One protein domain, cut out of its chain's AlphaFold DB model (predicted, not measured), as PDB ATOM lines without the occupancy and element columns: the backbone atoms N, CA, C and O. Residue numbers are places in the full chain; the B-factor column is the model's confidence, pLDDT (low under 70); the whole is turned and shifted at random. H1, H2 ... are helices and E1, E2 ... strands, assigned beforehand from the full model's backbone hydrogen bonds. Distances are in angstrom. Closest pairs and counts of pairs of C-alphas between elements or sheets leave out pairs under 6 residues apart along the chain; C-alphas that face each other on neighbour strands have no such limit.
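What this domain is: This is residues 75 to 248 of the 317 residues of the protein "Probable tubulin polyglutamylase TTLL2" of Sinocyclocheilus grahami (UniProt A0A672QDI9). A long helix, H7, packs slantwise across a two-stranded hairpin, E1 and E2, with residues 80 to 87 of H2 beside E2, and H2 about perpendicular to H7. H6 makes a corner with the start of H7, while H3 and the short H4 and H5 lie away from this core on long links; residues 124 to 129, 140 to 145 and 220 to 226 stick out. The printed part has 174 residues with seven named helices, H1 to H7, then E1 and E2, an antiparallel sheet of order E1 - E2. It is mostly helix by its named elements, which hold 81 residues, under half. The whole is only just compact, close to loose, with a radius of gyration of the C-alphas of 18.5 A and spans of 48 by 46 by 35 A.

How they stand to each other: Start at H1, residues 75 to 78, which touches H2, residues 80 to 94, only at the corner; their closest C-alphas, Ile 77 and Leu 83, are 4.6 A apart. Next comes H3, residues 112 to 125, apart from each other named element. H4, residues 152 to 155, and H5, residues 159 to 162, are close but not clearly touching, with closest C-alphas Tyr 153 and Asn 162 at 5.9 A. H6, residues 183 to 192, and H7, residues 197 to 213, only just touch, with 3 pairs of C-alphas within 8 A, and only at the corner; the closest, Leu 190 and Glu 197, are 6.2 A apart, at a steep tilt of 45 degrees, opposite ways. Look then at E1, residues 230 to 235, and E2, residues 241 to 247, an antiparallel hairpin at 158 degrees: N 232 and O 245, 3.0 A, and N 242 and O 234, 2.7 A, are within hydrogen-bond range. The closest C-alphas of H7 and E2, Ile 204 and Pro 241, are 6.3 A apart. In H2, H3, H6 and H7 every O i to N i+4 pair is within hydrogen-bond range; H1, H4 and H5 are too short for such a pair.

Where its parts are: Find C-alpha 75 at (-30.848, -38.889, 105.232), where H1 begins. H2 runs 20.7 A, H3 20.1 A and H6 14.2 A. H7 runs 24.2 A from C-alpha 197 at (-31.760, -13.431, 122.695). E1 is 15.8 A long, and E2 17.0 A, ending at C-alpha 247 at (-25.676, -32.211, 108.778).

The domain as a whole: The two C-alphas farthest apart, Arg 127 and Asn 224, are 55.5 A apart. The printed part has no cut. The links H2 to H3, H3 to H4, H5 to H6 and H7 to E1 are long. The pLDDT is under 70 at 42 residues, among them 135 to 157.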
ATOM      1  N   SER A  75     -31.056 -39.508 106.555       91.00
ATOM      2  CA  SER A  75     -30.848 -38.889 105.232       91.00
ATOM      3  C   SER A  75     -32.082 -38.190 104.645       91.00
ATOM      4  O   SER A  75     -31.943 -37.383 103.725       91.00
ATOM      5  N   GLN A  76     -33.281 -38.453 105.175       92.75
ATOM      6  CA  GLN A  76     -34.511 -37.748 104.805       92.75
ATOM      7  C   GLN A  76     -34.488 -36.250 105.142       92.75
ATOM      8  O   GLN A  76     -35.123 -35.469 104.432       92.75
ATOM      9  N   ILE A  77     -33.752 -35.837 106.175       94.12
ATOM     10  CA  ILE A  77     -33.602 -34.416 106.531       94.12
ATOM     11  C   ILE A  77     -32.179 -33.900 106.344       94.12
ATOM     12  O   ILE A  77     -31.992 -32.694 106.245       94.12
ATOM     13  N   THR A  78     -31.187 -34.787 106.236       93.75
ATOM     14  CA  THR A  78     -29.784 -34.369 106.100       93.75
ATOM     15  C   THR A  78     -29.283 -34.305 104.659       93.75
ATOM     16  O   THR A  78     -28.272 -33.669 104.373       93.75
ATOM     17  N   ARG A  79     -30.009 -34.896 103.701       92.00
ATOM     18  CA  ARG A  79     -29.784 -34.617 102.277       92.00
ATOM     19  C   ARG A  79     -30.574 -33.392 101.834       92.00
ATOM     20  O   ARG A  79     -31.788 -33.338 102.023       92.00
ATOM     21  N   LYS A  80     -29.909 -32.461 101.148       90.25
ATOM     22  CA  LYS A  80     -30.482 -31.178 100.693       90.25
ATOM     23  C   LYS A  80     -31.745 -31.335  99.845       90.25
ATOM     24  O   LYS A  80     -32.718 -30.614 100.043       90.25
ATOM     25  N   ASP A  81     -31.756 -32.294  98.926       88.69
ATOM     26  CA  ASP A  81     -32.893 -32.573  98.045       88.69
ATOM     27  C   ASP A  81     -34.080 -33.212  98.788       88.69
ATOM     28  O   ASP A  81     -35.242 -32.922  98.492       88.69
ATOM     29  N   CYS A  82     -33.818 -34.070  99.774       93.75
ATOM     30  CA  CYS A  82     -34.855 -34.611 100.652       93.75
ATOM     31  C   CYS A  82     -35.427 -33.524 101.570       93.75
ATOM     32  O   CYS A  82     -36.645 -33.341 101.600       93.75
ATOM     33  N   LEU A  83     -34.561 -32.746 102.225       94.94
ATOM     34  CA  LEU A  83     -34.943 -31.641 103.103       94.94
ATOM     35  C   LEU A  83     -35.813 -30.615 102.368       94.94
ATOM     36  O   LEU A  83     -36.896 -30.281 102.838       94.94
ATOM     37  N   ALA A  84     -35.400 -30.188 101.170       93.12
ATOM     38  CA  ALA A  84     -36.163 -29.253 100.345       93.12
ATOM     39  C   ALA A  84     -37.571 -29.777 100.007       93.12
ATOM     40  O   ALA A  84     -38.550 -29.027 100.066       93.12
ATOM     41  N   ARG A  85     -37.701 -31.074  99.684       94.00
ATOM     42  CA  ARG A  85     -39.010 -31.699  99.429       94.00
ATOM     43  C   ARG A  85     -39.872 -31.732 100.684       94.00
ATOM     44  O   ARG A  85     -41.058 -31.418 100.591       94.00
ATOM     45  N   HIS A  86     -39.303 -32.093 101.832       94.75
ATOM     46  CA  HIS A  86     -40.032 -32.133 103.097       94.75
ATOM     47  C   HIS A  86     -40.501 -30.748 103.527       94.75
ATOM     48  O   HIS A  86     -41.696 -30.571 103.751       94.75
ATOM     49  N   MET A  87     -39.621 -29.745 103.517       95.94
ATOM     50  CA  MET A  87     -39.995 -28.365 103.835       95.94
ATOM     51  C   MET A  87     -41.108 -27.852 102.926       95.94
ATOM     52  O   MET A  87     -42.082 -27.273 103.403       95.94
ATOM     53  N   ARG A  88     -41.032 -28.129 101.618       94.19
ATOM     54  CA  ARG A  88     -42.089 -27.735 100.679       94.19
ATOM     55  C   ARG A  88     -43.418 -28.431 100.980       94.19
ATOM     56  O   ARG A  88     -44.452 -27.771 100.964       94.19
ATOM     57  N   ARG A  89     -43.403 -29.739 101.255       94.69
ATOM     58  CA  ARG A  89     -44.613 -30.500 101.615       94.69
ATOM     59  C   ARG A  89     -45.261 -29.949 102.879       94.69
ATOM     60  O   ARG A  89     -46.462 -29.709 102.879       94.69
ATOM     61  N   MET A  90     -44.466 -29.691 103.913       95.31
ATOM     62  CA  MET A  90     -44.982 -29.146 105.165       95.31
ATOM     63  C   MET A  90     -45.507 -27.720 104.999       95.31
ATOM     64  O   MET A  90     -46.570 -27.402 105.518       95.31
ATOM     65  N   LYS A  91     -44.835 -26.887 104.197       95.50
ATOM     66  CA  LYS A  91     -45.310 -25.539 103.855       95.50
ATOM     67  C   LYS A  91     -46.670 -25.554 103.151       95.50
ATOM     68  O   LYS A  91     -47.494 -24.685 103.413       95.50
ATOM     69  N   ILE A  92     -46.917 -26.535 102.278       95.06
ATOM     70  CA  ILE A  92     -48.219 -26.723 101.614       95.06
ATOM     71  C   ILE A  92     -49.278 -27.200 102.616       95.06
ATOM     72  O   ILE A  92     -50.395 -26.700 102.592       95.06
ATOM     73  N   ALA A  93     -48.933 -28.147 103.490       95.38
ATOM     74  CA  ALA A  93     -49.884 -28.760 104.416       95.38
ATOM     75  C   ALA A  93     -50.272 -27.855 105.601       95.38
ATOM     76  O   ALA A  93     -51.428 -27.851 106.008       95.38
ATOM     77  N   PHE A  94     -49.320 -27.095 106.146       94.88
ATOM     78  CA  PHE A  94     -49.486 -26.320 107.387       94.88
ATOM     79  C   PHE A  94     -49.364 -24.804 107.187       94.88
ATOM     80  O   PHE A  94     -49.494 -24.034 108.136       94.88
ATOM     81  N   GLY A  95     -49.127 -24.365 105.953       94.69
ATOM     82  CA  GLY A  95     -49.115 -22.959 105.576       94.69
ATOM     83  C   GLY A  95     -47.739 -22.295 105.613       94.69
ATOM     84  O   GLY A  95     -46.791 -22.713 106.284       94.69
ATOM     85  N   THR A  96     -47.648 -21.197 104.862       93.25
ATOM     86  CA  THR A  96     -46.406 -20.441 104.672       93.25
ATOM     87  C   THR A  96     -45.874 -19.847 105.964       93.25
ATOM     88  O   THR A  96     -44.671 -19.924 106.172       93.25
ATOM     89  N   ALA A  97     -46.735 -19.313 106.832       93.56
ATOM     90  CA  ALA A  97     -46.313 -18.626 108.053       93.56
ATOM     91  C   ALA A  97     -45.495 -19.525 108.998       93.56
ATOM     92  O   ALA A  97     -44.533 -19.059 109.602       93.56
ATOM     93  N   LEU A  98     -45.830 -20.818 109.083       94.44
ATOM     94  CA  LEU A  98     -45.154 -21.759 109.981       94.44
ATOM     95  C   LEU A  98     -43.798 -22.235 109.433       94.44
ATOM     96  O   LEU A  98     -42.874 -22.482 110.201       94.44
ATOM     97  N   TYR A  99     -43.665 -22.327 108.107       96.25
ATOM     98  CA  TYR A  99     -42.466 -22.821 107.412       96.25
ATOM     99  C   TYR A  99     -41.721 -21.724 106.634       96.25
ATOM    100  O   TYR A  99     -40.965 -22.006 105.700       96.25
ATOM    101  N   ASP A 100     -41.909 -20.455 107.005       94.94
ATOM    102  CA  ASP A 100     -41.264 -19.312 106.343       94.94
ATOM    103  C   ASP A 100     -39.761 -19.191 106.657       94.94
ATOM    104  O   ASP A 100     -39.062 -18.347 106.100       94.94
ATOM    105  N   PHE A 101     -39.246 -20.043 107.542       96.19
ATOM    106  CA  PHE A 101     -37.823 -20.154 107.861       96.19
ATOM    107  C   PHE A 101     -37.025 -20.965 106.828       96.19
ATOM    108  O   PHE A 101     -35.795 -20.933 106.845       96.19
ATOM    109  N   SER A 102     -37.695 -21.722 105.949       94.38
ATOM    110  CA  SER A 102     -37.039 -22.490 104.888       94.38
ATOM    111  C   SER A 102     -37.029 -21.677 103.589       94.38
ATOM    112  O   SER A 102     -38.107 -21.372 103.058       94.38
ATOM    113  N   PRO A 103     -35.853 -21.365 103.017       90.44
ATOM    114  CA  PRO A 103     -35.772 -20.657 101.747       90.44
ATOM    115  C   PRO A 103     -36.350 -21.494 100.598       90.44
ATOM    116  O   PRO A 103     -36.458 -22.723 100.669       90.44
ATOM    117  N   ALA A 104     -36.726 -20.822  99.508       87.19
ATOM    118  CA  ALA A 104     -37.148 -21.503  98.292       87.19
ATOM    119  C   ALA A 104     -35.963 -22.262  97.672       87.19
ATOM    120  O   ALA A 104     -34.943 -21.664  97.337       87.19
ATOM    121  N   ALA A 105     -36.125 -23.570  97.488       88.69
ATOM    122  CA  ALA A 105     -35.129 -24.445  96.878       88.69
ATOM    123  C   ALA A 105     -35.711 -25.156  95.649       88.69
ATOM    124  O   ALA A 105     -36.903 -25.484  95.622       88.69
ATOM    125  N   PHE A 106     -34.859 -25.408  94.654       87.81
ATOM    126  CA  PHE A 106     -35.198 -26.086  93.401       87.81
ATOM    127  C   PHE A 106     -34.250 -27.262  93.179       87.81
ATOM    128  O   PHE A 106     -33.036 -27.111  93.303       87.81
ATOM    129  N   ILE A 107     -34.803 -28.426  92.842       89.25
ATOM    130  CA  ILE A 107     -34.021 -29.648  92.620       89.25
ATOM    131  C   ILE A 107     -33.739 -29.788  91.127       89.25
ATOM    132  O   ILE A 107     -34.615 -30.146  90.341       89.25
ATOM    133  N   LEU A 108     -32.512 -29.475  90.726       84.81
ATOM    134  CA  LEU A 108     -32.084 -29.533  89.332       84.81
ATOM    135  C   LEU A 108     -31.567 -30.935  88.959       84.81
ATOM    136  O   LEU A 108     -31.049 -31.633  89.833       84.81
ATOM    137  N   PRO A 109     -31.704 -31.360  87.686       88.31
ATOM    138  CA  PRO A 109     -32.293 -30.622  86.554       88.31
ATOM    139  C   PRO A 109     -33.834 -30.621  86.524       88.31
ATOM    140  O   PRO A 109     -34.433 -29.811  85.822       88.31
ATOM    141  N   ASN A 110     -34.482 -31.472  87.325       87.88
ATOM    142  CA  ASN A 110     -35.924 -31.752  87.255       87.88
ATOM    143  C   ASN A 110     -36.834 -30.525  87.449       87.88
ATOM    144  O   ASN A 110     -37.963 -30.505  86.968       87.88
ATOM    145  N   GLU A 111     -36.369 -29.501  88.165       89.44
ATOM    146  CA  GLU A 111     -37.143 -28.290  88.459       89.44
ATOM    147  C   GLU A 111     -36.624 -27.035  87.749       89.44
ATOM    148  O   GLU A 111     -36.963 -25.918  88.147       89.44
ATOM    149  N   TYR A 112     -35.831 -27.195  86.687       86.75
ATOM    150  CA  TYR A 112     -35.234 -26.078  85.954       86.75
ATOM    151  C   TYR A 112     -36.271 -25.084  85.411       86.75
ATOM    152  O   TYR A 112     -36.131 -23.876  85.594       86.75
ATOM    153  N   THR A 113     -37.362 -25.568  84.816       89.12
ATOM    154  CA  THR A 113     -38.433 -24.708  84.278       89.12
ATOM    155  C   THR A 113     -39.144 -23.909  85.372       89.12
ATOM    156  O   THR A 113     -39.428 -22.725  85.195       89.12
ATOM    157  N   LYS A 114     -39.370 -24.518  86.546       88.94
ATOM    158  CA  LYS A 114     -39.932 -23.832  87.724       88.94
ATOM    159  C   LYS A 114     -38.985 -22.748  88.233       88.94
ATOM    160  O   LYS A 114     -39.433 -21.642  88.537       88.94
ATOM    161  N   PHE A 115     -37.692 -23.066  88.313       87.75
ATOM    162  CA  PHE A 115     -36.657 -22.109  88.687       87.75
ATOM    163  C   PHE A 115     -36.642 -20.915  87.726       87.75
ATOM    164  O   PHE A 115     -36.728 -19.779  88.188       87.75
ATOM    165  N   LEU A 116     -36.626 -21.159  86.410       84.94
ATOM    166  CA  LEU A 116     -36.664 -20.101  85.398       84.94
ATOM    167  C   LEU A 116     -37.898 -19.208  85.539       84.94
ATOM    168  O   LEU A 116     -37.775 -17.988  85.480       84.94
ATOM    169  N   GLY A 117     -39.077 -19.786  85.782       86.31
ATOM    170  CA  GLY A 117     -40.297 -19.006  85.997       86.31
ATOM    171  C   GLY A 117     -40.185 -18.041  87.183       86.31
ATOM    172  O   GLY A 117     -40.558 -16.872  87.075       86.31
ATOM    173  N   VAL A 118     -39.627 -18.503  88.307       85.12
ATOM    174  CA  VAL A 118     -39.400 -17.663  89.496       85.12
ATOM    175  C   VAL A 118     -38.300 -16.632  89.255       85.12
ATOM    176  O   VAL A 118     -38.459 -15.469  89.626       85.12
ATOM    177  N   TYR A 119     -37.207 -17.030  88.609       81.31
ATOM    178  CA  TYR A 119     -36.095 -16.150  88.262       81.31
ATOM    179  C   TYR A 119     -36.558 -14.980  87.384       81.31
ATOM    180  O   TYR A 119     -36.324 -13.820  87.723       81.31
ATOM    181  N   THR A 120     -37.279 -15.274  86.302       83.56
ATOM    182  CA  THR A 120     -37.800 -14.272  85.365       83.56
ATOM    183  C   THR A 120     -38.801 -13.339  86.036       83.56
ATOM    184  O   THR A 120     -38.690 -12.123  85.892       83.56
ATOM    185  N   ARG A 121     -39.730 -13.877  86.840       81.81
ATOM    186  CA  ARG A 121     -40.698 -13.060  87.588       81.81
ATOM    187  C   ARG A 121     -40.006 -12.091  88.542       81.81
ATOM    188  O   ARG A 121     -40.332 -10.911  88.542       81.81
ATOM    189  N   ASN A 122     -39.021 -12.572  89.301       76.12
ATOM    190  CA  ASN A 122     -38.274 -11.738  90.242       76.12
ATOM    191  C   ASN A 122     -37.480 -10.631  89.534       76.12
ATOM    192  O   ASN A 122     -37.382  -9.527  90.058       76.12
ATOM    193  N   ARG A 123     -36.943 -10.893  88.335       71.50
ATOM    194  CA  ARG A 123     -36.270  -9.857  87.532       71.50
ATOM    195  C   ARG A 123     -37.215  -8.751  87.066       71.50
ATOM    196  O   ARG A 123     -36.768  -7.623  86.895       71.50
ATOM    197  N   MET A 124     -38.488  -9.070  86.838       66.44
ATOM    198  CA  MET A 124     -39.488  -8.101  86.382       66.44
ATOM    199  C   MET A 124     -40.053  -7.253  87.529       66.44
ATOM    200  O   MET A 124     -40.334  -6.074  87.330       66.44
ATOM    201  N   THR A 125     -40.229  -7.833  88.720       64.62
ATOM    202  CA  THR A 125     -40.849  -7.143  89.862       64.62
ATOM    203  C   THR A 125     -39.886  -6.238  90.631       64.62
ATOM    204  O   THR A 125     -40.301  -5.195  91.126       64.62
ATOM    205  N   ASP A 126     -38.606  -6.597  90.723       61.47
ATOM    206  CA  ASP A 126     -37.633  -5.931  91.599       61.47
ATOM    207  C   ASP A 126     -36.737  -4.954  90.808       61.47
ATOM    208  O   ASP A 126     -35.528  -5.159  90.707       61.47
ATOM    209  N   ARG A 127     -37.336  -3.900  90.214       54.53
ATOM    210  CA  ARG A 127     -36.684  -2.839  89.398       54.53
ATOM    211  C   ARG A 127     -35.376  -2.299  90.027       54.53
ATOM    212  O   ARG A 127     -35.380  -1.258  90.674       54.53
ATOM    213  N   GLY A 128     -34.255  -2.992  89.819       53.78
ATOM    214  CA  GLY A 128     -32.917  -2.601  90.286       53.78
ATOM    215  C   GLY A 128     -32.350  -3.345  91.508       53.78
ATOM    216  O   GLY A 128     -31.220  -3.050  91.887       53.78
ATOM    217  N   LYS A 129     -33.048  -4.318  92.117       56.00
ATOM    218  CA  LYS A 129     -32.489  -5.131  93.220       56.00
ATOM    219  C   LYS A 129     -31.987  -6.486  92.719       56.00
ATOM    220  O   LYS A 129     -32.765  -7.344  92.308       56.00
ATOM    221  N   SER A 130     -30.675  -6.708  92.797       56.66
ATOM    222  CA  SER A 130     -30.063  -8.008  92.500       56.66
ATOM    223  C   SER A 130     -30.465  -9.048  93.550       56.66
ATOM    224  O   SER A 130     -30.058  -8.954  94.705       56.66
ATOM    225  N   ARG A 131     -31.246 -10.065  93.156       64.88
ATOM    226  CA  ARG A 131     -31.461 -11.273  93.971       64.88
ATOM    227  C   ARG A 131     -30.451 -12.349  93.592       64.88
ATOM    228  O   ARG A 131     -30.347 -12.722  92.423       64.88
ATOM    229  N   TYR A 132     -29.739 -12.864  94.587       71.62
ATOM    230  CA  TYR A 132     -28.739 -13.915  94.417       71.62
ATOM    231  C   TYR A 132     -29.356 -15.292  94.686       71.62
ATOM    232  O   TYR A 132     -30.152 -15.453  95.610       71.62
ATOM    233  N   PHE A 133     -28.973 -16.285  93.884       70.88
ATOM    234  CA  PHE A 133     -29.293 -17.690  94.117       70.88
ATOM    235  C   PHE A 133     -27.999 -18.443  94.402       70.88
ATOM    236  O   PHE A 133     -27.035 -18.338  93.646       70.88
ATOM    237  N   THR A 134     -27.985 -19.212  95.484       71.56
ATOM    238  CA  THR A 134     -26.872 -20.096  95.836       71.56
ATOM    239  C   THR A 134     -27.129 -21.482  95.267       71.56
ATOM    240  O   THR A 134     -28.178 -22.074  95.540       71.56
ATOM    241  N   VAL A 135     -26.178 -22.022  94.509       69.81
ATOM    242  CA  VAL A 135     -26.251 -23.404  94.032       69.81
ATOM    243  C   VAL A 135     -25.405 -24.282  94.940       69.81
ATOM    244  O   VAL A 135     -24.263 -23.958  95.254       69.81
ATOM    245  N   HIS A 136     -25.981 -25.403  95.363       69.75
ATOM    246  CA  HIS A 136     -25.320 -26.359  96.237       69.75
ATOM    247  C   HIS A 136     -25.341 -27.737  95.580       69.75
ATOM    248  O   HIS A 136     -26.403 -28.162  95.113       69.75
ATOM    249  N   PRO A 137     -24.209 -28.455  95.553       66.62
ATOM    250  CA  PRO A 137     -24.189 -29.801  95.015       66.62
ATOM    251  C   PRO A 137     -24.926 -30.766  95.959       66.62
ATOM    252  O   PRO A 137     -24.923 -30.592  97.180       66.62
ATOM    253  N   ILE A 138     -25.566 -31.790  95.385       58.59
ATOM    254  CA  ILE A 138     -26.269 -32.845  96.142       58.59
ATOM    255  C   ILE A 138     -25.257 -33.826  96.770       58.59
ATOM    256  O   ILE A 138     -25.504 -34.358  97.849       58.59
ATOM    257  N   SER A 139     -24.099 -34.015  96.127       53.16
ATOM    258  CA  SER A 139     -22.953 -34.800  96.604       53.16
ATOM    259  C   SER A 139     -21.647 -34.035  96.362       53.16
ATOM    260  O   SER A 139     -21.558 -33.241  95.428       53.16
ATOM    261  N   ARG A 140     -20.610 -34.272  97.182       51.34
ATOM    262  CA  ARG A 140     -19.301 -33.598  97.036       51.34
ATOM    263  C   ARG A 140     -18.608 -33.871  95.689       51.34
ATOM    264  O   ARG A 140     -17.742 -33.098  95.306       51.34
ATOM    265  N   GLU A 141     -19.001 -34.923  94.976       40.03
ATOM    266  CA  GLU A 141     -18.374 -35.366  93.721       40.03
ATOM    267  C   GLU A 141     -18.771 -34.525  92.494       40.03
ATOM    268  O   GLU A 141     -17.995 -34.416  91.552       40.03
ATOM    269  N   ASN A 142     -19.922 -33.844  92.509       41.03
ATOM    270  CA  ASN A 142     -20.427 -33.093  91.346       41.03
ATOM    271  C   ASN A 142     -19.951 -31.628  91.294       41.03
ATOM    272  O   ASN A 142     -20.663 -30.746  90.815       41.03
ATOM    273  N   MET A 143     -18.755 -31.340  91.809       40.84
ATOM    274  CA  MET A 143     -18.245 -29.977  92.003       40.84
ATOM    275  C   MET A 143     -17.517 -29.404  90.773       40.84
ATOM    276  O   MET A 143     -16.562 -28.643  90.913       40.84
ATOM    277  N   LEU A 144     -17.942 -29.754  89.556       35.69
ATOM    278  CA  LEU A 144     -17.339 -29.223  88.333       35.69
ATOM    279  C   LEU A 144     -18.155 -28.043  87.782       35.69
ATOM    280  O   LEU A 144     -19.339 -28.148  87.470       35.69
ATOM    281  N   THR A 145     -17.459 -26.910  87.644       41.41
ATOM    282  CA  THR A 145     -17.830 -25.666  86.946       41.41
ATOM    283  C   THR A 145     -18.980 -24.827  87.508       41.41
ATOM    284  O   THR A 145     -20.102 -24.873  87.014       41.41
ATOM    285  N   GLN A 146     -18.665 -23.909  88.431       39.84
ATOM    286  CA  GLN A 146     -19.432 -22.667  88.596       39.84
ATOM    287  C   GLN A 146     -18.510 -21.467  88.810       39.84
ATOM    288  O   GLN A 146     -17.539 -21.541  89.559       39.84
ATOM    289  N   ARG A 147     -18.822 -20.351  88.133       39.12
ATOM    290  CA  ARG A 147     -18.176 -19.050  88.350       39.12
ATOM    291  C   ARG A 147     -18.426 -18.619  89.795       39.12
ATOM    292  O   ARG A 147     -19.543 -18.262  90.157       39.12
ATOM    293  N   VAL A 148     -17.375 -18.685  90.602       43.94
ATOM    294  CA  VAL A 148     -17.351 -18.258  92.000       43.94
ATOM    295  C   VAL A 148     -17.423 -16.729  92.037       43.94
ATOM    296  O   VAL A 148     -16.636 -16.052  91.377       43.94
ATOM    297  N   VAL A 149     -18.382 -16.175  92.782       43.03
ATOM    298  CA  VAL A 149     -18.428 -14.736  93.090       43.03
ATOM    299  C   VAL A 149     -17.092 -14.350  93.739       43.03
ATOM    300  O   VAL A 149     -16.622 -15.070  94.614       43.03
ATOM    301  N   GLN A 150     -16.479 -13.244  93.301       43.06
ATOM    302  CA  GLN A 150     -15.076 -12.834  93.526       43.06
ATOM    303  C   GLN A 150     -14.599 -12.680  94.996       43.06
ATOM    304  O   GLN A 150     -13.498 -12.190  95.231       43.06
ATOM    305  N   SER A 151     -15.350 -13.135  96.003       54.62
ATOM    306  CA  SER A 151     -14.910 -13.162  97.401       54.62
ATOM    307  C   SER A 151     -15.438 -14.391  98.154       54.62
ATOM    308  O   SER A 151     -16.370 -14.324  98.954       54.62
ATOM    309  N   LEU A 152     -14.819 -15.552  97.915       55.09
ATOM    310  CA  LEU A 152     -15.171 -16.823  98.568       55.09
ATOM    311  C   LEU A 152     -15.203 -16.720 100.110       55.09
ATOM    312  O   LEU A 152     -16.090 -17.283 100.749       55.09
ATOM    313  N   TYR A 153     -14.265 -15.964 100.690       53.81
ATOM    314  CA  TYR A 153     -14.089 -15.805 102.141       53.81
ATOM    315  C   TYR A 153     -15.097 -14.853 102.808       53.81
ATOM    316  O   TYR A 153     -15.163 -14.812 104.030       53.81
ATOM    317  N   SER A 154     -15.872 -14.075 102.042       55.56
ATOM    318  CA  SER A 154     -16.936 -13.219 102.596       55.56
ATOM    319  C   SER A 154     -18.332 -13.825 102.445       55.56
ATOM    320  O   SER A 154     -19.233 -13.490 103.211       55.56
ATOM    321  N   HIS A 155     -18.517 -14.733 101.480       57.53
ATOM    322  CA  HIS A 155     -19.820 -15.320 101.161       57.53
ATOM    323  C   HIS A 155     -20.048 -16.703 101.774       57.53
ATOM    324  O   HIS A 155     -21.197 -17.117 101.917       57.53
ATOM    325  N   LEU A 156     -18.982 -17.420 102.136       63.12
ATOM    326  CA  LEU A 156     -19.073 -18.712 102.809       63.12
ATOM    327  C   LEU A 156     -18.527 -18.591 104.225       63.12
ATOM    328  O   LEU A 156     -17.425 -18.094 104.425       63.12
ATOM    329  N   THR A 157     -19.272 -19.093 105.206       59.53
ATOM    330  CA  THR A 157     -18.890 -19.070 106.630       59.53
ATOM    331  C   THR A 157     -18.186 -20.352 107.081       59.53
ATOM    332  O   THR A 157     -17.717 -20.442 108.216       59.53
ATOM    333  N   ASN A 158     -18.052 -21.341 106.189       73.88
ATOM    334  CA  ASN A 158     -17.437 -22.633 106.485       73.88
ATOM    335  C   ASN A 158     -16.036 -22.441 107.077       73.88
ATOM    336  O   ASN A 158     -15.162 -21.832 106.454       73.88
ATOM    337  N   THR A 159     -15.793 -23.006 108.262       59.91
ATOM    338  CA  THR A 159     -14.473 -22.934 108.915       59.91
ATOM    339  C   THR A 159     -13.383 -23.558 108.046       59.91
ATOM    340  O   THR A 159     -12.279 -23.026 107.976       59.91
ATOM    341  N   SER A 160     -13.695 -24.651 107.344       62.56
ATOM    342  CA  SER A 160     -12.758 -25.321 106.437       62.56
ATOM    343  C   SER A 160     -12.231 -24.409 105.328       62.56
ATOM    344  O   SER A 160     -11.147 -24.670 104.826       62.56
ATOM    345  N   ILE A 161     -12.965 -23.348 104.980       62.34
ATOM    346  CA  ILE A 161     -12.567 -22.340 103.992       62.34
ATOM    347  C   ILE A 161     -11.931 -21.142 104.706       62.34
ATOM    348  O   ILE A 161     -10.812 -20.751 104.391       62.34
ATOM    349  N   ASN A 162     -12.601 -20.594 105.723       70.69
ATOM    350  CA  ASN A 162     -12.167 -19.364 106.390       70.69
ATOM    351  C   ASN A 162     -10.860 -19.488 107.173       70.69
ATOM    352  O   ASN A 162     -10.181 -18.478 107.349       70.69
ATOM    353  N   LYS A 163     -10.469 -20.696 107.599       66.62
ATOM    354  CA  LYS A 163      -9.177 -20.924 108.266       66.62
ATOM    355  C   LYS A 163      -7.964 -20.597 107.391       66.62
ATOM    356  O   LYS A 163      -6.890 -20.343 107.919       66.62
ATOM    357  N   PHE A 164      -8.150 -20.575 106.072       68.19
ATOM    358  CA  PHE A 164      -7.123 -20.209 105.097       68.19
ATOM    359  C   PHE A 164      -7.233 -18.748 104.629       68.19
ATOM    360  O   PHE A 164      -6.458 -18.312 103.783       68.19
ATOM    361  N   GLY A 165      -8.198 -17.982 105.151       62.59
ATOM    362  CA  GLY A 165      -8.374 -16.578 104.791       62.59
ATOM    363  C   GLY A 165      -7.259 -15.692 105.355       62.59
ATOM    364  O   GLY A 165      -6.821 -15.880 106.489       62.59
ATOM    365  N   MET A 166      -6.852 -14.668 104.595       65.12
ATOM    366  CA  MET A 166      -5.759 -13.748 104.965       65.12
ATOM    367  C   MET A 166      -5.962 -13.072 106.333       65.12
ATOM    368  O   MET A 166      -5.003 -12.835 107.060       65.12
ATOM    369  N   CYS A 167      -7.215 -12.815 106.716       66.12
ATOM    370  CA  CYS A 167      -7.582 -12.191 107.991       66.12
ATOM    371  C   CYS A 167      -8.006 -13.213 109.063       66.12
ATOM    372  O   CYS A 167      -8.762 -12.878 109.973       66.12
ATOM    373  N   TYR A 168      -7.631 -14.492 108.957       67.38
ATOM    374  CA  TYR A 168      -8.033 -15.485 109.960       67.38
ATOM    375  C   TYR A 168      -7.354 -15.237 111.314       67.38
ATOM    376  O   TYR A 168      -8.027 -15.183 112.343       67.38
ATOM    377  N   ALA A 169      -6.032 -15.051 111.298       70.50
ATOM    378  CA  ALA A 169      -5.217 -14.862 112.496       70.50
ATOM    379  C   ALA A 169      -5.162 -13.406 112.989       70.50
ATOM    380  O   ALA A 169      -4.606 -13.152 114.057       70.50
ATOM    381  N   THR A 170      -5.725 -12.457 112.234       75.19
ATOM    382  CA  THR A 170      -5.781 -11.055 112.651       75.19
ATOM    383  C   THR A 170      -6.798 -10.868 113.767       75.19
ATOM    384  O   THR A 170      -7.840 -11.530 113.806       75.19
ATOM    385  N   ASP A 171      -6.478  -9.973 114.698       74.81
ATOM    386  CA  ASP A 171      -7.385  -9.635 115.782       74.81
ATOM    387  C   ASP A 171      -8.440  -8.654 115.264       74.81
ATOM    388  O   ASP A 171      -8.143  -7.515 114.907       74.81
ATOM    389  N   LYS A 172      -9.673  -9.137 115.120       78.62
ATOM    390  CA  LYS A 172     -10.795  -8.343 114.612       78.62
ATOM    391  C   LYS A 172     -11.453  -7.631 115.780       78.62
ATOM    392  O   LYS A 172     -11.839  -8.296 116.733       78.62
ATOM    393  N   GLU A 173     -11.714  -6.336 115.650       70.00
ATOM    394  CA  GLU A 173     -12.303  -5.490 116.704       70.00
ATOM    395  C   GLU A 173     -13.502  -6.141 117.426       70.00
ATOM    396  O   GLU A 173     -13.588  -6.138 118.651       70.00
ATOM    397  N   ARG A 174     -14.412  -6.774 116.673       68.12
ATOM    398  CA  ARG A 174     -15.582  -7.466 117.241       68.12
ATOM    399  C   ARG A 174     -15.322  -8.948 117.512       68.12
ATOM    400  O   ARG A 174     -15.700  -9.475 118.561       68.12
ATOM    401  N   VAL A 175     -14.709  -9.647 116.553       67.31
ATOM    402  CA  VAL A 175     -14.617 -11.121 116.538       67.31
ATOM    403  C   VAL A 175     -13.447 -11.653 117.366       67.31
ATOM    404  O   VAL A 175     -13.506 -12.783 117.854       67.31
ATOM    405  N   GLY A 176     -12.454 -10.820 117.655       71.25
ATOM    406  CA  GLY A 176     -11.152 -11.235 118.156       71.25
ATOM    407  C   GLY A 176     -10.378 -12.053 117.115       71.25
ATOM    408  O   GLY A 176     -10.779 -12.150 115.950       71.25
ATOM    409  N   ARG A 177      -9.287 -12.686 117.547       70.00
ATOM    410  CA  ARG A 177      -8.517 -13.647 116.746       70.00
ATOM    411  C   ARG A 177      -9.374 -14.858 116.341       70.00
ATOM    412  O   ARG A 177     -10.062 -15.452 117.170       70.00
ATOM    413  N   GLY A 178      -9.289 -15.273 115.075       76.25
ATOM    414  CA  GLY A 178     -10.052 -16.397 114.522       76.25
ATOM    415  C   GLY A 178     -11.399 -15.986 113.917       76.25
ATOM    416  O   GLY A 178     -11.638 -14.821 113.591       76.25
ATOM    417  N   CYS A 179     -12.286 -16.960 113.694       77.06
ATOM    418  CA  CYS A 179     -13.600 -16.730 113.071       77.06
ATOM    419  C   CYS A 179     -14.759 -17.470 113.761       77.06
ATOM    420  O   CYS A 179     -15.813 -17.650 113.155       77.06
ATOM    421  N   LYS A 180     -14.567 -17.932 115.003       83.69
ATOM    422  CA  LYS A 180     -15.567 -18.694 115.764       83.69
ATOM    423  C   LYS A 180     -15.884 -18.001 117.081       83.69
ATOM    424  O   LYS A 180     -14.978 -17.543 117.775       83.69
ATOM    425  N   TRP A 181     -17.158 -18.000 117.452       87.19
ATOM    426  CA  TRP A 181     -17.621 -17.615 118.781       87.19
ATOM    427  C   TRP A 181     -18.281 -18.798 119.471       87.19
ATOM    428  O   TRP A 181     -18.951 -19.609 118.836       87.19
ATOM    429  N   THR A 182     -18.112 -18.867 120.788       88.44
ATOM    430  CA  THR A 182     -18.955 -19.715 121.630       88.44
ATOM    431  C   THR A 182     -20.367 -19.132 121.697       88.44
ATOM    432  O   THR A 182     -20.563 -17.927 121.507       88.44
ATOM    433  N   MET A 183     -21.357 -19.969 122.020       89.94
ATOM    434  CA  MET A 183     -22.739 -19.506 122.192       89.94
ATOM    435  C   MET A 183     -22.847 -18.445 123.296       89.94
ATOM    436  O   MET A 183     -23.553 -17.457 123.126       89.94
ATOM    437  N   SER A 184     -22.092 -18.592 124.390       90.75
ATOM    438  CA  SER A 184     -22.042 -17.596 125.467       90.75
ATOM    439  C   SER A 184     -21.564 -16.235 124.958       90.75
ATOM    440  O   SER A 184     -22.208 -15.224 125.225       90.75
ATOM    441  N   ARG A 185     -20.496 -16.203 124.146       90.44
ATOM    442  CA  ARG A 185     -19.993 -14.956 123.549       90.44
ATOM    443  C   ARG A 185     -21.003 -14.334 122.586       90.44
ATOM    444  O   ARG A 185     -21.188 -13.120 122.606       90.44
ATOM    445  N   PHE A 186     -21.671 -15.154 121.773       91.31
ATOM    446  CA  PHE A 186     -22.727 -14.686 120.874       91.31
ATOM    447  C   PHE A 186     -23.919 -14.095 121.644       91.31
ATOM    448  O   PHE A 186     -24.368 -13.002 121.314       91.31
ATOM    449  N   ARG A 187     -24.376 -14.743 122.722       92.19
ATOM    450  CA  ARG A 187     -25.444 -14.216 123.593       92.19
ATOM    451  C   ARG A 187     -25.060 -12.888 124.241       92.19
ATOM    452  O   ARG A 187     -25.845 -11.948 124.200       92.19
ATOM    453  N   SER A 188     -23.835 -12.765 124.758       91.62
ATOM    454  CA  SER A 188     -23.342 -11.489 125.292       91.62
ATOM    455  C   SER A 188     -23.291 -10.387 124.229       91.62
ATOM    456  O   SER A 188     -23.542  -9.228 124.543       91.62
ATOM    457  N   PHE A 189     -22.971 -10.727 122.976       90.62
ATOM    458  CA  PHE A 189     -23.038  -9.779 121.866       90.62
ATOM    459  C   PHE A 189     -24.479  -9.327 121.596       90.62
ATOM    460  O   PHE A 189     -24.710  -8.125 121.513       90.62
ATOM    461  N   LEU A 190     -25.442 -10.254 121.528       92.38
ATOM    462  CA  LEU A 190     -26.854  -9.920 121.306       92.38
ATOM    463  C   LEU A 190     -27.406  -8.994 122.396       92.38
ATOM    464  O   LEU A 190     -27.996  -7.964 122.081       92.38
ATOM    465  N   HIS A 191     -27.119  -9.306 123.661       92.06
ATOM    466  CA  HIS A 191     -27.524  -8.480 124.797       92.06
ATOM    467  C   HIS A 191     -26.948  -7.057 124.710       92.06
ATOM    468  O   HIS A 191     -27.639  -6.079 124.971       92.06
ATOM    469  N   LYS A 192     -25.682  -6.903 124.296       91.94
ATOM    470  CA  LYS A 192     -25.059  -5.580 124.091       91.94
ATOM    471  C   LYS A 192     -25.665  -4.784 122.933       91.94
ATOM    472  O   LYS A 192     -25.390  -3.596 122.821       91.94
ATOM    473  N   GLN A 193     -26.390  -5.433 122.030       90.00
ATOM    474  CA  GLN A 193     -27.093  -4.790 120.918       90.00
ATOM    475  C   GLN A 193     -28.590  -4.612 121.210       90.00
ATOM    476  O   GLN A 193     -29.334  -4.280 120.292       90.00
ATOM    477  N   ASP A 194     -29.022  -4.846 122.456       93.62
ATOM    478  CA  ASP A 194     -30.425  -4.771 122.885       93.62
ATOM    479  C   ASP A 194     -31.357  -5.712 122.091       93.62
ATOM    480  O   ASP A 194     -32.519  -5.425 121.809       93.62
ATOM    481  N   ILE A 195     -30.825  -6.868 121.682       93.31
ATOM    482  CA  ILE A 195     -31.586  -7.900 120.977       93.31
ATOM    483  C   ILE A 195     -32.077  -8.925 121.991       93.31
ATOM    484  O   ILE A 195     -31.277  -9.498 122.728       93.31
ATOM    485  N   ASN A 196     -33.375  -9.232 121.942       94.00
ATOM    486  CA  ASN A 196     -33.980 -10.302 122.731       94.00
ATOM    487  C   ASN A 196     -33.470 -11.680 122.260       94.00
ATOM    488  O   ASN A 196     -33.974 -12.287 121.306       94.00
ATOM    489  N   GLU A 197     -32.442 -12.169 122.939       94.38
ATOM    490  CA  GLU A 197     -31.760 -13.431 122.695       94.38
ATOM    491  C   GLU A 197     -32.649 -14.639 123.003       94.38
ATOM    492  O   GLU A 197     -32.556 -15.653 122.308       94.38
ATOM    493  N   LEU A 198     -33.539 -14.527 123.996       94.75
ATOM    494  CA  LEU A 198     -34.496 -15.580 124.345       94.75
ATOM    495  C   LEU A 198     -35.487 -15.815 123.204       94.75
ATOM    496  O   LEU A 198     -35.703 -16.955 122.791       94.75
ATOM    497  N   LEU A 199     -36.040 -14.742 122.635       95.81
ATOM    498  CA  LEU A 199     -36.944 -14.821 121.490       95.81
ATOM    499  C   LEU A 199     -36.243 -15.413 120.262       95.81
ATOM    500  O   LEU A 199     -36.810 -16.270 119.581       95.81
ATOM    501  N   LEU A 200     -35.010 -14.982 119.978       96.44
ATOM    502  CA  LEU A 200     -34.221 -15.544 118.881       96.44
ATOM    503  C   LEU A 200     -33.966 -17.041 119.094       96.44
ATOM    504  O   LEU A 200     -34.157 -17.831 118.169       96.44
ATOM    505  N   TRP A 201     -33.597 -17.444 120.313       96.06
ATOM    506  CA  TRP A 201     -33.384 -18.847 120.654       96.06
ATOM    507  C   TRP A 201     -34.661 -19.675 120.494       96.06
ATOM    508  O   TRP A 201     -34.621 -20.714 119.844       96.06
ATOM    509  N   HIS A 202     -35.810 -19.185 120.968       97.00
ATOM    510  CA  HIS A 202     -37.100 -19.850 120.763       97.00
ATOM    511  C   HIS A 202     -37.439 -20.034 119.280       97.00
ATOM    512  O   HIS A 202     -37.901 -21.104 118.881       97.00
ATOM    513  N   ARG A 203     -37.170 -19.029 118.437       97.19
ATOM    514  CA  ARG A 203     -37.350 -19.152 116.981       97.19
ATOM    515  C   ARG A 203     -36.448 -20.239 116.395       97.19
ATOM    516  O   ARG A 203     -36.921 -21.036 115.590       97.19
ATOM    517  N   ILE A 204     -35.185 -20.312 116.819       97.88
ATOM    518  CA  ILE A 204     -34.245 -21.359 116.389       97.88
ATOM    519  C   ILE A 204     -34.713 -22.743 116.858       97.88
ATOM    520  O   ILE A 204     -34.750 -23.675 116.057       97.88
ATOM    521  N   SER A 205     -35.133 -22.889 118.117       97.94
ATOM    522  CA  SER A 205     -35.670 -24.151 118.638       97.94
ATOM    523  C   SER A 205     -36.898 -24.612 117.853       97.94
ATOM    524  O   SER A 205     -36.969 -25.779 117.478       97.94
ATOM    525  N   ASN A 206     -37.810 -23.700 117.506       97.88
ATOM    526  CA  ASN A 206     -38.970 -24.024 116.673       97.88
ATOM    527  C   ASN A 206     -38.563 -24.512 115.278       97.88
ATOM    528  O   ASN A 206     -39.148 -25.474 114.785       97.88
ATOM    529  N   ILE A 207     -37.545 -23.907 114.655       98.38
ATOM    530  CA  ILE A 207     -36.998 -24.383 113.374       98.38
ATOM    531  C   ILE A 207     -36.504 -25.824 113.504       98.38
ATOM    532  O   ILE A 207     -36.847 -26.666 112.671       98.38
ATOM    533  N   VAL A 208     -35.729 -26.123 114.551       98.19
ATOM    534  CA  VAL A 208     -35.202 -27.472 114.805       98.19
ATOM    535  C   VAL A 208     -36.350 -28.464 114.998       98.19
ATOM    536  O   VAL A 208     -36.414 -29.464 114.285       98.19
ATOM    537  N   THR A 209     -37.307 -28.166 115.880       97.81
ATOM    538  CA  THR A 209     -38.462 -29.035 116.152       97.81
ATOM    539  C   THR A 209     -39.305 -29.275 114.901       97.81
ATOM    540  O   THR A 209     -39.568 -30.425 114.550       97.81
ATOM    541  N   LEU A 210     -39.689 -28.218 114.178       97.88
ATOM    542  CA  LEU A 210     -40.494 -28.331 112.956       97.88
ATOM    543  C   LEU A 210     -39.761 -29.086 111.845       97.88
ATOM    544  O   LEU A 210     -40.411 -29.742 111.031       97.88
ATOM    545  N   THR A 211     -38.426 -29.028 111.825       97.62
ATOM    546  CA  THR A 211     -37.590 -29.809 110.905       97.62
ATOM    547  C   THR A 211     -37.562 -31.284 111.275       97.62
ATOM    548  O   THR A 211     -37.798 -32.132 110.413       97.62
ATOM    549  N   LEU A 212     -37.346 -31.606 112.550       96.38
ATOM    550  CA  LEU A 212     -37.345 -32.984 113.043       96.38
ATOM    551  C   LEU A 212     -38.702 -33.669 112.860       96.38
ATOM    552  O   LEU A 212     -38.745 -34.832 112.460       96.38
ATOM    553  N   LEU A 213     -39.808 -32.945 113.051       95.25
ATOM    554  CA  LEU A 213     -41.160 -33.469 112.820       95.25
ATOM    555  C   LEU A 213     -41.363 -33.979 111.387       95.25
ATOM    556  O   LEU A 213     -42.146 -34.902 111.170       95.25
ATOM    557  N   THR A 214     -40.619 -33.449 110.413       94.38
ATOM    558  CA  THR A 214     -40.677 -33.936 109.027       94.38
ATOM    559  C   THR A 214     -40.034 -35.314 108.839       94.38
ATOM    560  O   THR A 214     -40.395 -36.029 107.906       94.38
ATOM    561  N   ALA A 215     -39.113 -35.708 109.728       92.06
ATOM    562  CA  ALA A 215     -38.423 -36.996 109.690       92.06
ATOM    563  C   ALA A 215     -39.198 -38.116 110.396       92.06
ATOM    564  O   ALA A 215     -39.030 -39.283 110.037       92.06
ATOM    565  N   VAL A 216     -40.043 -37.772 111.377       91.44
ATOM    566  CA  VAL A 216     -40.763 -38.728 112.241       91.44
ATOM    567  C   VAL A 216     -41.478 -39.839 111.456       91.44
ATOM    568  O   VAL A 216     -41.315 -41.000 111.823       91.44
ATOM    569  N   PRO A 217     -42.196 -39.570 110.346       91.12
ATOM    570  CA  PRO A 217     -42.873 -40.634 109.599       91.12
ATOM    571  C   PRO A 217     -41.920 -41.619 108.901       91.12
ATOM    572  O   PRO A 217     -42.339 -42.694 108.476       91.12
ATOM    573  N   CYS A 218     -40.656 -41.240 108.707       89.31
ATOM    574  CA  CYS A 218     -39.681 -42.008 107.940       89.31
ATOM    575  C   CYS A 218     -38.660 -42.747 108.808       89.31
ATOM    576  O   CYS A 218     -38.119 -43.758 108.356       89.31
ATOM    577  N   VAL A 219     -38.374 -42.244 110.009       90.12
ATOM    578  CA  VAL A 219     -37.378 -42.808 110.926       90.12
ATOM    579  C   VAL A 219     -38.064 -43.826 111.842       90.12
ATOM    580  O   VAL A 219     -38.919 -43.443 112.638       90.12
ATOM    581  N   PRO A 220     -37.742 -45.129 111.742       90.19
ATOM    582  CA  PRO A 220     -38.320 -46.125 112.633       90.19
ATOM    583  C   PRO A 220     -37.840 -45.911 114.071       90.19
ATOM    584  O   PRO A 220     -36.713 -45.468 114.311       90.19
ATOM    585  N   SER A 221     -38.694 -46.276 115.027       89.12
ATOM    586  CA  SER A 221     -38.329 -46.271 116.441       89.12
ATOM    587  C   SER A 221     -37.218 -47.290 116.692       89.12
ATOM    588  O   SER A 221     -37.386 -48.478 116.416       89.12
ATOM    589  N   ASN A 222     -36.083 -46.816 117.198       90.25
ATOM    590  CA  ASN A 222     -34.986 -47.653 117.658       90.25
ATOM    591  C   ASN A 222     -34.410 -47.015 118.933       90.25
ATOM    592  O   ASN A 222     -33.693 -46.019 118.830       90.25
ATOM    593  N   PRO A 223     -34.755 -47.529 120.129       90.00
ATOM    594  CA  PRO A 223     -34.373 -46.909 121.399       90.00
ATOM    595  C   PRO A 223     -32.874 -47.032 121.699       90.00
ATOM    596  O   PRO A 223     -32.369 -46.370 122.600       90.00
ATOM    597  N   ASN A 224     -32.161 -47.875 120.952       95.06
ATOM    598  CA  ASN A 224     -30.724 -48.062 121.071       95.06
ATOM    599  C   ASN A 224     -29.936 -47.144 120.115       95.06
ATOM    600  O   ASN A 224     -28.719 -47.258 120.023       95.06
ATOM    601  N   CYS A 225     -30.600 -46.239 119.396       95.12
ATOM    602  CA  CYS A 225     -29.946 -45.245 118.551       95.12
ATOM    603  C   CYS A 225     -29.996 -43.860 119.204       95.12
ATOM    604  O   CYS A 225     -30.941 -43.519 119.913       95.12
ATOM    605  N   LEU A 226     -28.971 -43.060 118.933       94.31
ATOM    606  CA  LEU A 226     -28.904 -41.632 119.224       94.31
ATOM    607  C   LEU A 226     -28.410 -40.928 117.959       94.31
ATOM    608  O   LEU A 226     -27.702 -41.541 117.173       94.31
ATOM    609  N   GLU A 227     -28.764 -39.665 117.739       94.06
ATOM    610  CA  GLU A 227     -28.283 -38.900 116.583       94.06
ATOM    611  C   GLU A 227     -27.727 -37.545 117.027       94.06
ATOM    612  O   GLU A 227     -28.419 -36.775 117.696       94.06
ATOM    613  N   LEU A 228     -26.501 -37.228 116.605       95.50
ATOM    614  CA  LEU A 228     -25.943 -35.882 116.711       95.50
ATOM    615  C   LEU A 228     -26.094 -35.159 115.366       95.50
ATOM    616  O   LEU A 228     -25.376 -35.445 114.410       95.50
ATOM    617  N   LEU A 229     -27.002 -34.185 115.310       95.69
ATOM    618  CA  LEU A 229     -27.253 -33.375 114.117       95.69
ATOM    619  C   LEU A 229     -26.600 -31.994 114.229       95.69
ATOM    620  O   LEU A 229     -26.723 -31.317 115.249       95.69
ATOM    621  N   GLY A 230     -25.961 -31.543 113.151       95.62
ATOM    622  CA  GLY A 230     -25.534 -30.154 112.988       95.62
ATOM    623  C   GLY A 230     -26.593 -29.350 112.247       95.62
ATOM    624  O   GLY A 230     -26.887 -29.661 111.100       95.62
ATOM    625  N   PHE A 231     -27.172 -28.331 112.875       96.44
ATOM    626  CA  PHE A 231     -28.098 -27.416 112.204       96.44
ATOM    627  C   PHE A 231     -27.373 -26.143 111.783       96.44
ATOM    628  O   PHE A 231     -26.880 -25.396 112.630       96.44
ATOM    629  N   ASP A 232     -27.382 -25.870 110.483       95.06
ATOM    630  CA  ASP A 232     -26.785 -24.666 109.922       95.06
ATOM    631  C   ASP A 232     -27.883 -23.610 109.778       95.06
ATOM    632  O   ASP A 232     -28.746 -23.686 108.897       95.06
ATOM    633  N   ILE A 233     -27.871 -22.637 110.692       95.75
ATOM    634  CA  ILE A 233     -28.858 -21.557 110.764       95.75
ATOM    635  C   ILE A 233     -28.203 -20.224 110.409       95.75
ATOM    636  O   ILE A 233     -27.214 -19.822 111.020       95.75
ATOM    637  N   LEU A 234     -28.797 -19.511 109.454       95.12
ATOM    638  CA  LEU A 234     -28.420 -18.145 109.100       95.12
ATOM    639  C   LEU A 234     -29.358 -17.150 109.778       95.12
ATOM    640  O   LEU A 234     -30.572 -17.298 109.695       95.12
ATOM    641  N   ILE A 235     -28.813 -16.116 110.410       94.31
ATOM    642  CA  ILE A 235     -29.596 -15.023 110.998       94.31
ATOM    643  C   ILE A 235     -29.456 -13.807 110.082       94.31
ATOM    644  O   ILE A 235     -28.337 -13.389 109.787       94.31
ATOM    645  N   ASP A 236     -30.576 -13.271 109.597       92.88
ATOM    646  CA  ASP A 236     -30.566 -12.094 108.724       92.88
ATOM    647  C   ASP A 236     -30.527 -10.764 109.501       92.88
ATOM    648  O   ASP A 236     -30.533 -10.732 110.732       92.88
ATOM    649  N   ALA A 237     -30.501  -9.644 108.771       90.25
ATOM    650  CA  ALA A 237     -30.450  -8.297 109.348       90.25
ATOM    651  C   ALA A 237     -31.683  -7.926 110.201       90.25
ATOM    652  O   ALA A 237     -31.621  -6.975 110.974       90.25
ATOM    653  N   SER A 238     -32.791  -8.663 110.073       91.31
ATOM    654  CA  SER A 238     -33.999  -8.514 110.896       91.31
ATOM    655  C   SER A 238     -34.042  -9.489 112.081       91.31
ATOM    656  O   SER A 238     -35.067  -9.615 112.750       91.31
ATOM    657  N   TYR A 239     -32.940 -10.204 112.337       91.69
ATOM    658  CA  TYR A 239     -32.843 -11.274 113.332       91.69
ATOM    659  C   TYR A 239     -33.843 -12.411 113.099       91.69
ATOM    660  O   TYR A 239     -34.281 -13.090 114.036       91.69
ATOM    661  N   LYS A 240     -34.214 -12.644 111.837       94.38
ATOM    662  CA  LYS A 240     -34.969 -13.831 111.455       94.38
ATOM    663  C   LYS A 240     -33.984 -14.979 111.189       94.38
ATOM    664  O   LYS A 240     -33.082 -14.822 110.364       94.38
ATOM    665  N   PRO A 241     -34.137 -16.126 111.875       97.25
ATOM    666  CA  PRO A 241     -33.347 -17.313 111.590       97.25
ATOM    667  C   PRO A 241     -33.899 -18.077 110.375       97.25
ATOM    668  O   PRO A 241     -35.111 -18.231 110.208       97.25
ATOM    669  N   TRP A 242     -32.988 -18.589 109.553       96.94
ATOM    670  CA  TRP A 242     -33.247 -19.341 108.331       96.94
ATOM    671  C   TRP A 242     -32.503 -20.672 108.370       96.94
ATOM    672  O   TRP A 242     -31.307 -20.704 108.657       96.94
ATOM    673  N   LEU A 243     -33.195 -21.763 108.045       97.19
ATOM    674  CA  LEU A 243     -32.569 -23.078 107.919       97.19
ATOM    675  C   LEU A 243     -31.818 -23.174 106.589       97.19
ATOM    676  O   LEU A 243     -32.432 -23.030 105.530       97.19
ATOM    677  N   LEU A 244     -30.515 -23.456 106.638       91.75
ATOM    678  CA  LEU A 244     -29.704 -23.700 105.443       91.75
ATOM    679  C   LEU A 244     -29.582 -25.192 105.143       91.75
ATOM    680  O   LEU A 244     -29.906 -25.639 104.042       91.75
ATOM    681  N   GLU A 245     -29.122 -25.965 106.122       92.81
ATOM    682  CA  GLU A 245     -28.942 -27.407 106.001       92.81
ATOM    683  C   GLU A 245     -28.968 -28.097 107.367       92.81
ATOM    684  O   GLU A 245     -28.849 -27.463 108.418       92.81
ATOM    685  N   VAL A 246     -29.143 -29.417 107.330       95.19
ATOM    686  CA  VAL A 246     -28.960 -30.297 108.482       95.19
ATOM    687  C   VAL A 246     -27.864 -31.292 108.125       95.19
ATOM    688  O   VAL A 246     -27.950 -31.997 107.123       95.19
ATOM    689  N   ASN A 247     -26.836 -31.361 108.952       91.62
ATOM    690  CA  ASN A 247     -25.676 -32.211 108.778       91.62
ATOM    691  C   ASN A 247     -25.799 -33.441 109.680       91.62
ATOM    692  O   ASN A 247     -25.932 -33.313 110.893       91.62
ATOM    693  N   TYR A 248     -25.734 -34.638 109.088       88.75
ATOM    694  CA  TYR A 248     -25.761 -35.901 109.847       88.75
ATOM    695  C   TYR A 248     -24.421 -36.229 110.524       88.75
ATOM    696  O   TYR A 248     -24.355 -37.100 111.378       88.75
TER     697      TYR A 248